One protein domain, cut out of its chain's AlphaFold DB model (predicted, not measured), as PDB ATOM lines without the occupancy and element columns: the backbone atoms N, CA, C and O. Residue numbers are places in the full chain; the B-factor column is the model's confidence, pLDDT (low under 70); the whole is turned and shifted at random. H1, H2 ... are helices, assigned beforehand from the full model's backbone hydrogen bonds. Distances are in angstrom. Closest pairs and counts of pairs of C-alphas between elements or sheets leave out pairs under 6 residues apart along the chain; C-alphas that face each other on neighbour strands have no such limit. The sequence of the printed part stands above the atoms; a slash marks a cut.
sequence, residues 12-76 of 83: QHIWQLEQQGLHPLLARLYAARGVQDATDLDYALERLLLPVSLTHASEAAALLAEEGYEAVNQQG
ATOM      1  N   GLN A  12      -5.139 -31.064 -11.159       93.50
ATOM      2  CA  GLN A  12      -6.114 -30.039 -10.791       93.50
ATOM      3  C   GLN A  12      -5.441 -28.773 -10.246       93.50
ATOM      4  O   GLN A  12      -5.792 -27.683 -10.685       93.50
ATOM      5  N   HIS A  13      -4.443 -28.899  -9.361       93.06
ATOM      6  CA  HIS A  13      -3.709 -27.734  -8.849       93.06
ATOM      7  C   HIS A  13      -2.879 -27.057  -9.938       93.06
ATOM      8  O   HIS A  13      -2.826 -25.834  -9.997       93.06
ATOM      9  N   ILE A  14      -2.244 -27.839 -10.816       93.94
ATOM     10  CA  ILE A  14      -1.474 -27.287 -11.937       93.94
ATOM     11  C   ILE A  14      -2.396 -26.452 -12.828       93.94
ATOM     12  O   ILE A  14      -2.095 -25.295 -13.100       93.94
ATOM     13  N   TRP A  15      -3.539 -27.019 -13.218       94.75
ATOM     14  CA  TRP A  15      -4.518 -26.325 -14.045       94.75
ATOM     15  C   TRP A  15      -5.078 -25.076 -13.356       94.75
ATOM     16  O   TRP A  15      -5.169 -24.024 -13.975       94.75
ATOM     17  N   GLN A  16      -5.400 -25.146 -12.063       94.94
ATOM     18  CA  GLN A  16      -5.884 -23.986 -11.312       94.94
ATOM     19  C   GLN A  16      -4.875 -22.830 -11.328       94.94
ATOM     20  O   GLN A  16      -5.254 -21.695 -11.605       94.94
ATOM     21  N   LEU A  17      -3.594 -23.118 -11.090       93.94
ATOM     22  CA  LEU A  17      -2.533 -22.114 -11.153       93.94
ATOM     23  C   LEU A  17      -2.368 -21.541 -12.572       93.94
ATOM     24  O   LEU A  17      -2.171 -20.337 -12.726       93.94
ATOM     25  N   GLU A  18      -2.493 -22.368 -13.614       94.75
ATOM     26  CA  GLU A  18      -2.489 -21.900 -15.010       94.75
ATOM     27  C   GLU A  18      -3.644 -20.924 -15.283       94.75
ATOM     28  O   GLU A  18      -3.432 -19.867 -15.879       94.75
ATOM     29  N   GLN A  19      -4.847 -21.215 -14.775       94.69
ATOM     30  CA  GLN A  19      -6.010 -20.326 -14.896       94.69
ATOM     31  C   GLN A  19      -5.836 -19.000 -14.146       94.69
ATOM     32  O   GLN A  19      -6.457 -18.005 -14.513       94.69
ATOM     33  N   GLN A  20      -4.982 -18.968 -13.124       93.06
ATOM     34  CA  GLN A  20      -4.607 -17.756 -12.390       93.06
ATOM     35  C   GLN A  20      -3.507 -16.944 -13.101       93.06
ATOM     36  O   GLN A  20      -3.041 -15.936 -12.574       93.06
ATOM     37  N   GLY A  21      -3.104 -17.352 -14.310       91.50
ATOM     38  CA  GLY A  21      -2.151 -16.629 -15.151       91.50
ATOM     39  C   GLY A  21      -0.696 -17.064 -14.975       91.50
ATOM     40  O   GLY A  21       0.196 -16.429 -15.538       91.50
ATOM     41  N   LEU A  22      -0.423 -18.143 -14.227       91.94
ATOM     42  CA  LEU A  22       0.931 -18.687 -14.142       91.94
ATOM     43  C   LEU A  22       1.305 -19.416 -15.432       91.94
ATOM     44  O   LEU A  22       0.523 -20.161 -16.017       91.94
ATOM     45  N   HIS A  23       2.567 -19.273 -15.836       93.81
ATOM     46  CA  HIS A  23       3.108 -20.030 -16.959       93.81
ATOM     47  C   HIS A  23       3.045 -21.550 -16.671       93.81
ATOM     48  O   HIS A  23       3.421 -21.950 -15.566       93.81
ATOM     49  N   PRO A  24       2.702 -22.422 -17.641       91.56
ATOM     50  CA  PRO A  24       2.518 -23.866 -17.413       91.56
ATOM     51  C   PRO A  24       3.702 -24.563 -16.726       91.56
ATOM     52  O   PRO A  24       3.551 -25.437 -15.871       91.56
ATOM     53  N   LEU A  25       4.928 -24.144 -17.056       92.62
ATOM     54  CA  LEU A  25       6.134 -24.655 -16.397       92.62
ATOM     55  C   LEU A  25       6.212 -24.243 -14.917       92.62
ATOM     56  O   LEU A  25       6.575 -25.060 -14.071       92.62
ATOM     57  N   LEU A  26       5.854 -22.995 -14.607       93.06
ATOM     58  CA  LEU A  26       5.846 -22.471 -13.245       93.06
ATOM     59  C   LEU A  26       4.710 -23.086 -12.427       93.06
ATOM     60  O   LEU A  26       4.959 -23.508 -11.305       93.06
ATOM     61  N   ALA A  27       3.513 -23.232 -12.997       93.94
ATOM     62  CA  ALA A  27       2.380 -23.883 -12.343       93.94
ATOM     63  C   ALA A  27       2.736 -25.301 -11.867       93.94
ATOM     64  O   ALA A  27       2.521 -25.645 -10.707       93.94
ATOM     65  N   ARG A  28       3.402 -26.103 -12.713       91.94
ATOM     66  CA  ARG A  28       3.913 -27.434 -12.332       91.94
ATOM     67  C   ARG A  28       4.917 -27.381 -11.185       91.94
ATOM     68  O   ARG A  28       4.861 -28.202 -10.271       91.94
ATOM     69  N   LEU A  29       5.847 -26.433 -11.248       92.50
ATOM     70  CA  LEU A  29       6.910 -26.279 -10.263       92.50
ATOM     71  C   LEU A  29       6.374 -25.806  -8.900       92.50
ATOM     72  O   LEU A  29       6.800 -26.318  -7.863       92.50
ATOM     73  N   TYR A  30       5.451 -24.845  -8.900       92.69
ATOM     74  CA  TYR A  30       4.840 -24.277  -7.701       92.69
ATOM     75  C   TYR A  30       3.824 -25.234  -7.075       92.69
ATOM     76  O   TYR A  30       3.896 -25.468  -5.868       92.69
ATOM     77  N   ALA A  31       2.998 -25.911  -7.880       93.19
ATOM     78  CA  ALA A  31       2.116 -26.969  -7.388       93.19
ATOM     79  C   ALA A  31       2.915 -28.105  -6.722       93.19
ATOM     80  O   ALA A  31       2.534 -28.606  -5.666       93.19
ATOM     81  N   ALA A  32       4.076 -28.475  -7.279       92.69
ATOM     82  CA  ALA A  32       4.966 -29.469  -6.672       92.69
ATOM     83  C   ALA A  32       5.604 -28.987  -5.357       92.69
ATOM     84  O   ALA A  32       5.983 -29.811  -4.525       92.69
ATOM     85  N   ARG A  33       5.716 -27.670  -5.142       91.38
ATOM     86  CA  ARG A  33       6.178 -27.068  -3.881       91.38
ATOM     87  C   ARG A  33       5.068 -26.868  -2.847       91.38
ATOM     88  O   ARG A  33       5.390 -26.546  -1.710       91.38
ATOM     89  N   GLY A  34       3.811 -27.127  -3.206       89.44
ATOM     90  CA  GLY A  34       2.659 -26.992  -2.313       89.44
ATOM     91  C   GLY A  34       1.967 -25.632  -2.368       89.44
ATOM     92  O   GLY A  34       1.100 -25.387  -1.540       89.44
ATOM     93  N   VAL A  35       2.318 -24.777  -3.332       91.25
ATOM     94  CA  VAL A  35       1.579 -23.537  -3.615       91.25
ATOM     95  C   VAL A  35       0.205 -23.913  -4.161       91.25
ATOM     96  O   VAL A  35       0.125 -24.726  -5.089       91.25
ATOM     97  N   GLN A  36      -0.851 -23.356  -3.574       90.31
ATOM     98  CA  GLN A  36      -2.230 -23.632  -3.987       90.31
ATOM     99  C   GLN A  36      -2.857 -22.451  -4.714       90.31
ATOM    100  O   GLN A  36      -3.698 -22.667  -5.585       90.31
ATOM    101  N   ASP A  37      -2.414 -21.233  -4.403       89.56
ATOM    102  CA  ASP A  37      -2.903 -20.027  -5.046       89.56
ATOM    103  C   ASP A  37      -1.746 -19.161  -5.564       89.56
ATOM    104  O   ASP A  37      -0.712 -19.004  -4.918       89.56
ATOM    105  N   ALA A  38      -1.920 -18.570  -6.746       87.50
ATOM    106  CA  ALA A  38      -1.010 -17.587  -7.327       87.50
ATOM    107  C   ALA A  38      -0.744 -16.417  -6.378       87.50
ATOM    108  O   ALA A  38       0.336 -15.832  -6.385       87.50
ATOM    109  N   THR A  39      -1.730 -16.091  -5.550       86.12
ATOM    110  CA  THR A  39      -1.624 -15.051  -4.547       86.12
ATOM    111  C   THR A  39      -0.665 -15.359  -3.402       86.12
ATOM    112  O   THR A  39      -0.167 -14.418  -2.788       86.12
ATOM    113  N   ASP A  40      -0.332 -16.628  -3.159       84.19
ATOM    114  CA  ASP A  40       0.706 -17.013  -2.192       84.19
ATOM    115  C   ASP A  40       2.109 -16.568  -2.652       84.19
ATOM    116  O   ASP A  40       3.063 -16.578  -1.875       84.19
ATOM    117  N   LEU A  41       2.257 -16.209  -3.933       84.50
ATOM    118  CA  LEU A  41       3.506 -15.727  -4.531       84.50
ATOM    119  C   LEU A  41       3.633 -14.202  -4.490       84.50
ATOM    120  O   LEU A  41       4.583 -13.650  -5.046       84.50
ATOM    121  N   ASP A  42       2.668 -13.517  -3.886       83.56
ATOM    122  CA  ASP A  42       2.655 -12.069  -3.815       83.56
ATOM    123  C   ASP A  42       3.506 -11.574  -2.640       83.56
ATOM    124  O   ASP A  42       3.246 -11.875  -1.475       83.56
ATOM    125  N   TYR A  43       4.543 -10.806  -2.964       79.50
ATOM    126  CA  TYR A  43       5.499 -10.260  -2.000       79.50
ATOM    127  C   TYR A  43       5.161  -8.828  -1.571       79.50
ATOM    128  O   TYR A  43       5.966  -8.191  -0.887       79.50
ATOM    129  N   ALA A  44       4.013  -8.288  -1.991       83.19
ATOM    130  CA  ALA A  44       3.578  -6.972  -1.556       83.19
ATOM    131  C   ALA A  44       3.461  -6.919  -0.027       83.19
ATOM    132  O   ALA A  44       2.921  -7.828   0.606       83.19
ATOM    133  N   LEU A  45       3.937  -5.821   0.568       75.50
ATOM    134  CA  LEU A  45       3.969  -5.640   2.023       75.50
ATOM    135  C   LEU A  45       2.585  -5.815   2.667       75.50
ATOM    136  O   LEU A  45       2.480  -6.373   3.752       75.50
ATOM    137  N   GLU A  46       1.530  -5.395   1.968       80.38
ATOM    138  CA  GLU A  46       0.129  -5.511   2.396       80.38
ATOM    139  C   GLU A  46      -0.348  -6.962   2.553       80.38
ATOM    140  O   GLU A  46      -1.356  -7.216   3.209       80.38
ATOM    141  N   ARG A  47       0.363  -7.916   1.945       79.19
ATOM    142  CA  ARG A  47       0.019  -9.343   1.943       79.19
ATOM    143  C   ARG A  47       0.922 -10.186   2.828       79.19
ATOM    144  O   ARG A  47       0.645 -11.365   3.036       79.19
ATOM    145  N   LEU A  48       1.975  -9.583   3.373       82.75
ATOM    146  CA  LEU A  48       2.801 -10.203   4.396       82.75
ATOM    147  C   LEU A  48       2.067 -10.191   5.743       82.75
ATOM    148  O   LEU A  48       1.212  -9.345   6.005       82.75
ATOM    149  N   LEU A  49       2.421 -11.132   6.622       82.50
ATOM    150  CA  LEU A  49       1.940 -11.093   8.001       82.50
ATOM    151  C   LEU A  49       2.350  -9.773   8.656       82.50
ATOM    152  O   LEU A  49       3.511  -9.363   8.591       82.50
ATOM    153  N   LEU A  50       1.392  -9.142   9.337       84.69
ATOM    154  CA  LEU A  50       1.664  -7.947  10.123       84.69
ATOM    155  C   LEU A  50       2.744  -8.270  11.164       84.69
ATOM    156  O   LEU A  50       2.622  -9.299  11.834       84.69
ATOM    157  N   PRO A  51       3.751  -7.406  11.380       83.31
ATOM    158  CA  PRO A  51       4.837  -7.692  12.314       83.31
ATOM    159  C   PRO A  51       4.334  -8.091  13.705       83.31
ATOM    160  O   PRO A  51       4.821  -9.054  14.278       83.31
ATOM    161  N   VAL A  52       3.278  -7.436  14.199       86.19
ATOM    162  CA  VAL A  52       2.655  -7.731  15.502       86.19
ATOM    163  C   VAL A  52       2.057  -9.144  15.611       86.19
ATOM    164  O   VAL A  52       1.879  -9.654  16.711       86.19
ATOM    165  N   SER A  53       1.738  -9.781  14.483       88.00
ATOM    166  CA  SER A  53       1.198 -11.147  14.441       88.00
ATOM    167  C   SER A  53       2.279 -12.233  14.435       88.00
ATOM    168  O   SER A  53       1.959 -13.412  14.578       88.00
ATOM    169  N   LEU A  54       3.552 -11.856  14.279       89.00
ATOM    170  CA  LEU A  54       4.672 -12.790  14.291       89.00
ATOM    171  C   LEU A  54       5.098 -13.105  15.729       89.00
ATOM    172  O   LEU A  54       5.197 -12.225  16.589       89.00
ATOM    173  N   THR A  55       5.397 -14.375  15.986       91.06
ATOM    174  CA  THR A  55       5.871 -14.842  17.291       91.06
ATOM    175  C   THR A  55       7.155 -14.103  17.688       91.06
ATOM    176  O   THR A  55       8.093 -14.032  16.899       91.06
ATOM    177  N   HIS A  56       7.189 -13.557  18.907       90.62
ATOM    178  CA  HIS A  56       8.300 -12.765  19.470       90.62
ATOM    179  C   HIS A  56       8.633 -11.437  18.768       90.62
ATOM    180  O   HIS A  56       9.634 -10.811  19.111       90.62
ATOM    181  N   ALA A  57       7.807 -10.939  17.843       91.62
ATOM    182  CA  ALA A  57       8.130  -9.694  17.140       91.62
ATOM    183  C   ALA A  57       8.254  -8.470  18.058       91.62
ATOM    184  O   ALA A  57       9.161  -7.664  17.872       91.62
ATOM    185  N   SER A  58       7.384  -8.337  19.063       89.06
ATOM    186  CA  SER A  58       7.441  -7.214  20.012       89.06
ATOM    187  C   SER A  58       8.698  -7.246  20.886       89.06
ATOM    188  O   SER A  58       9.288  -6.206  21.155       89.06
ATOM    189  N   GLU A  59       9.113  -8.439  21.314       91.19
ATOM    190  CA  GLU A  59      10.312  -8.647  22.131       91.19
ATOM    191  C   GLU A  59      11.578  -8.330  21.328       91.19
ATOM    192  O   GLU A  59      12.415  -7.549  21.772       91.19
ATOM    193  N   ALA A  60      11.665  -8.842  20.096       89.38
ATOM    194  CA  ALA A  60      12.754  -8.516  19.182       89.38
ATOM    195  C   ALA A  60      12.819  -7.009  18.873       89.38
ATOM    196  O   ALA A  60      13.904  -6.434  18.857       89.38
ATOM    197  N   ALA A  61      11.673  -6.352  18.671       89.38
ATOM    198  CA  ALA A  61      11.624  -4.911  18.432       89.38
ATOM    199  C   ALA A  61      12.139  -4.095  19.632       89.38
ATOM    200  O   ALA A  61      12.831  -3.101  19.427       89.38
ATOM    201  N   ALA A  62      11.833  -4.514  20.865       90.56
ATOM    202  CA  ALA A  62      12.331  -3.858  22.074       90.56
ATOM    203  C   ALA A  62      13.854  -4.009  22.223       90.56
ATOM    204  O   ALA A  62      14.533  -3.010  22.450       90.56
ATOM    205  N   LEU A  63      14.386  -5.218  22.015       89.31
ATOM    206  CA  LEU A  63      15.831  -5.480  22.057       89.31
ATOM    207  C   LEU A  63      16.596  -4.649  21.016       89.31
ATOM    208  O   LEU A  63      17.602  -4.023  21.335       89.31
ATOM    209  N   LEU A  64      16.086  -4.589  19.780       86.00
ATOM    210  CA  LEU A  64      16.681  -3.776  18.714       86.00
ATOM    211  C   LEU A  64      16.624  -2.274  19.023       86.00
ATOM    212  O   LEU A  64      17.544  -1.536  18.671       86.00
ATOM    213  N   ALA A  65      15.547  -1.806  19.660       88.00
ATOM    214  CA  ALA A  65      15.437  -0.413  20.071       88.00
ATOM    215  C   ALA A  65      16.450  -0.083  21.176       88.00
ATOM    216  O   ALA A  65      17.118   0.942  21.081       88.00
ATOM    217  N   GLU A  66      16.595  -0.948  22.182       80.94
ATOM    218  CA  GLU A  66      17.560  -0.785  23.277       80.94
ATOM    219  C   GLU A  66      19.004  -0.716  22.760       80.94
ATOM    220  O   GLU A  66      19.722   0.232  23.082       80.94
ATOM    221  N   GLU A  67      19.396  -1.631  21.867       70.81
ATOM    222  CA  GLU A  67      20.720  -1.612  21.229       70.81
ATOM    223  C   GLU A  67      20.936  -0.341  20.381       70.81
ATOM    224  O   GLU A  67      22.014   0.259  20.396       70.81
ATOM    225  N   GLY A  68      19.891   0.134  19.693       64.75
ATOM    226  CA  GLY A  68      19.924   1.393  18.948       64.75
ATOM    227  C   GLY A  68      20.101   2.637  19.830       64.75
ATOM    228  O   GLY A  68      20.792   3.572  19.425       64.75
ATOM    229  N   TYR A  69      19.519   2.663  21.034       61.19
ATOM    230  CA  TYR A  69      19.702   3.762  21.992       61.19
ATOM    231  C   TYR A  69      21.099   3.752  22.634       61.19
ATOM    232  O   TYR A  69      21.696   4.817  22.806       61.19
ATOM    233  N   GLU A  70      21.648   2.575  22.940       60.59
ATOM    234  CA  GLU A  70      23.017   2.406  23.456       60.59
ATOM    235  C   GLU A  70      24.078   2.903  22.454       60.59
ATOM    236  O   GLU A  70      24.976   3.663  22.825       60.59
ATOM    237  N   ALA A  71      23.944   2.565  21.165       58.53
ATOM    238  CA  ALA A  71      24.899   2.976  20.131       58.53
ATOM    239  C   ALA A  71      24.945   4.502  19.911       58.53
ATOM    240  O   ALA A  71      26.019   5.068  19.698       58.53
ATOM    241  N   VAL A  72      23.797   5.187  20.009       59.81
ATOM    242  CA  VAL A  72      23.723   6.654  19.887       59.81
ATOM    243  C   VAL A  72      24.395   7.350  21.075       59.81
ATOM    244  O   VAL A  72      25.032   8.389  20.898       59.81
ATOM    245  N   ASN A  73      24.314   6.773  22.274       58.81
ATOM    246  CA  ASN A  73      24.910   7.367  23.471       58.81
ATOM    247  C   ASN A  73      26.436   7.175  23.536       58.81
ATOM    248  O   ASN A  73      27.137   8.074  23.995       58.81
ATOM    249  N   GLN A  74      26.979   6.075  23.004       55.31
ATOM    250  CA  GLN A  74      28.431   5.829  23.001       55.31
ATOM    251  C   GLN A  74      29.210   6.721  22.010       55.31
ATOM    252  O   GLN A  74      30.406   6.948  22.190       55.31
ATOM    253  N   GLN A  75      28.552   7.286  20.990       53.78
ATOM    254  CA  GLN A  75      29.164   8.265  20.077       53.78
ATOM    255  C   GLN A  75      29.155   9.707  20.621       53.78
ATOM    256  O   GLN A  75      29.852  10.558  20.073       53.78
ATOM    257  N   GLY A  76      28.418   9.985  21.705       52.34
ATOM    258  CA  GLY A  76      28.351  11.305  22.345       52.34
ATOM    259  C   GLY A  76      29.449  11.592  23.378       52.34
ATOM    260  O   GLY A  76      29.579  12.735  23.808       52.34
TER     261      GLY A  76
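What this domain is: This is residues 12 to 76 of the 83 residues of an uncharacterized protein of Betaproteobacteria bacterium ADurb.Bin341 (UniProt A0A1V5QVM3). A small helical head at one end, made of the hairpin H1 and H2 with the short H3 near H1, is joined by a long winding link, residues 42 to 56, to a single long helix, H4, that sticks out at the other end as a free arm. The link and the arm make most of the length, and H4 packs on no other helix. The printed part has 65 residues with four named helices, H1, H2, H3 and H4 in that order along the chain, and no named strand; the class is all helix. The whole is extended, with a radius of gyration of the C-alphas of 20.2 A and spans of 61 by 22 by 19 A.

Where its parts are: H1 runs from Gln 12 to Gln 19 and begins at C-alpha 12, (-6.114, -30.039, -10.791); it is 10.5 A long from first to last C-alpha. H2, residues 24 to 33, is 14.4 A long. H3, residues 38 to 41, is 5.6 A long and ends at C-alpha 41, (3.506, -15.727, -4.531). H4, residues 57 to 74, is the longest helix, with 18 residues and 26.2 A from C-alpha 57 to C-alpha 74, which is at (28.431, 5.829, 23.001).

How they stand to each other: H1 and H2 form a helical hairpin and touch, with 10 pairs of C-alphas within 8 A. Their closest C-alphas are those of Ile 14 and Ala 27, 5.2 A apart. They run opposite ways at a steep tilt of 45 degrees. H3 is close to H1 but not clearly touching it; the closest C-alphas are those of Leu 17 and Ala 38, 6.1 A apart. H2 and H3 are apart, though they follow each other in the chain. H4 is apart from H1, H2 and H3. In H1, H2 and H4 every pair of O i and N i+4 is within hydrogen-bond range. H3 is too short for such a pair, and its one pair of O i and N i+3 is within range.

The domain as a whole: The C-alphas of Gln 12 and Gly 76, the two farthest apart, are 63.2 A from each other. Residues 53 to 60, of which 57 to 60 belong to H4, and residues 62 to 76, of which 62 to 74 belong to H4, stand free. Without them the body has 42 residues and spans 41 by 17 by 14 A. The links H1 to H2 and H2 to H3 are tight, with 4 residues each, and the link H3 to H4 is long, with 15 residues. The printed part has no cut. Its mean pLDDT is 84.5, and residues 68 to 76 are under 70 in this predicted model.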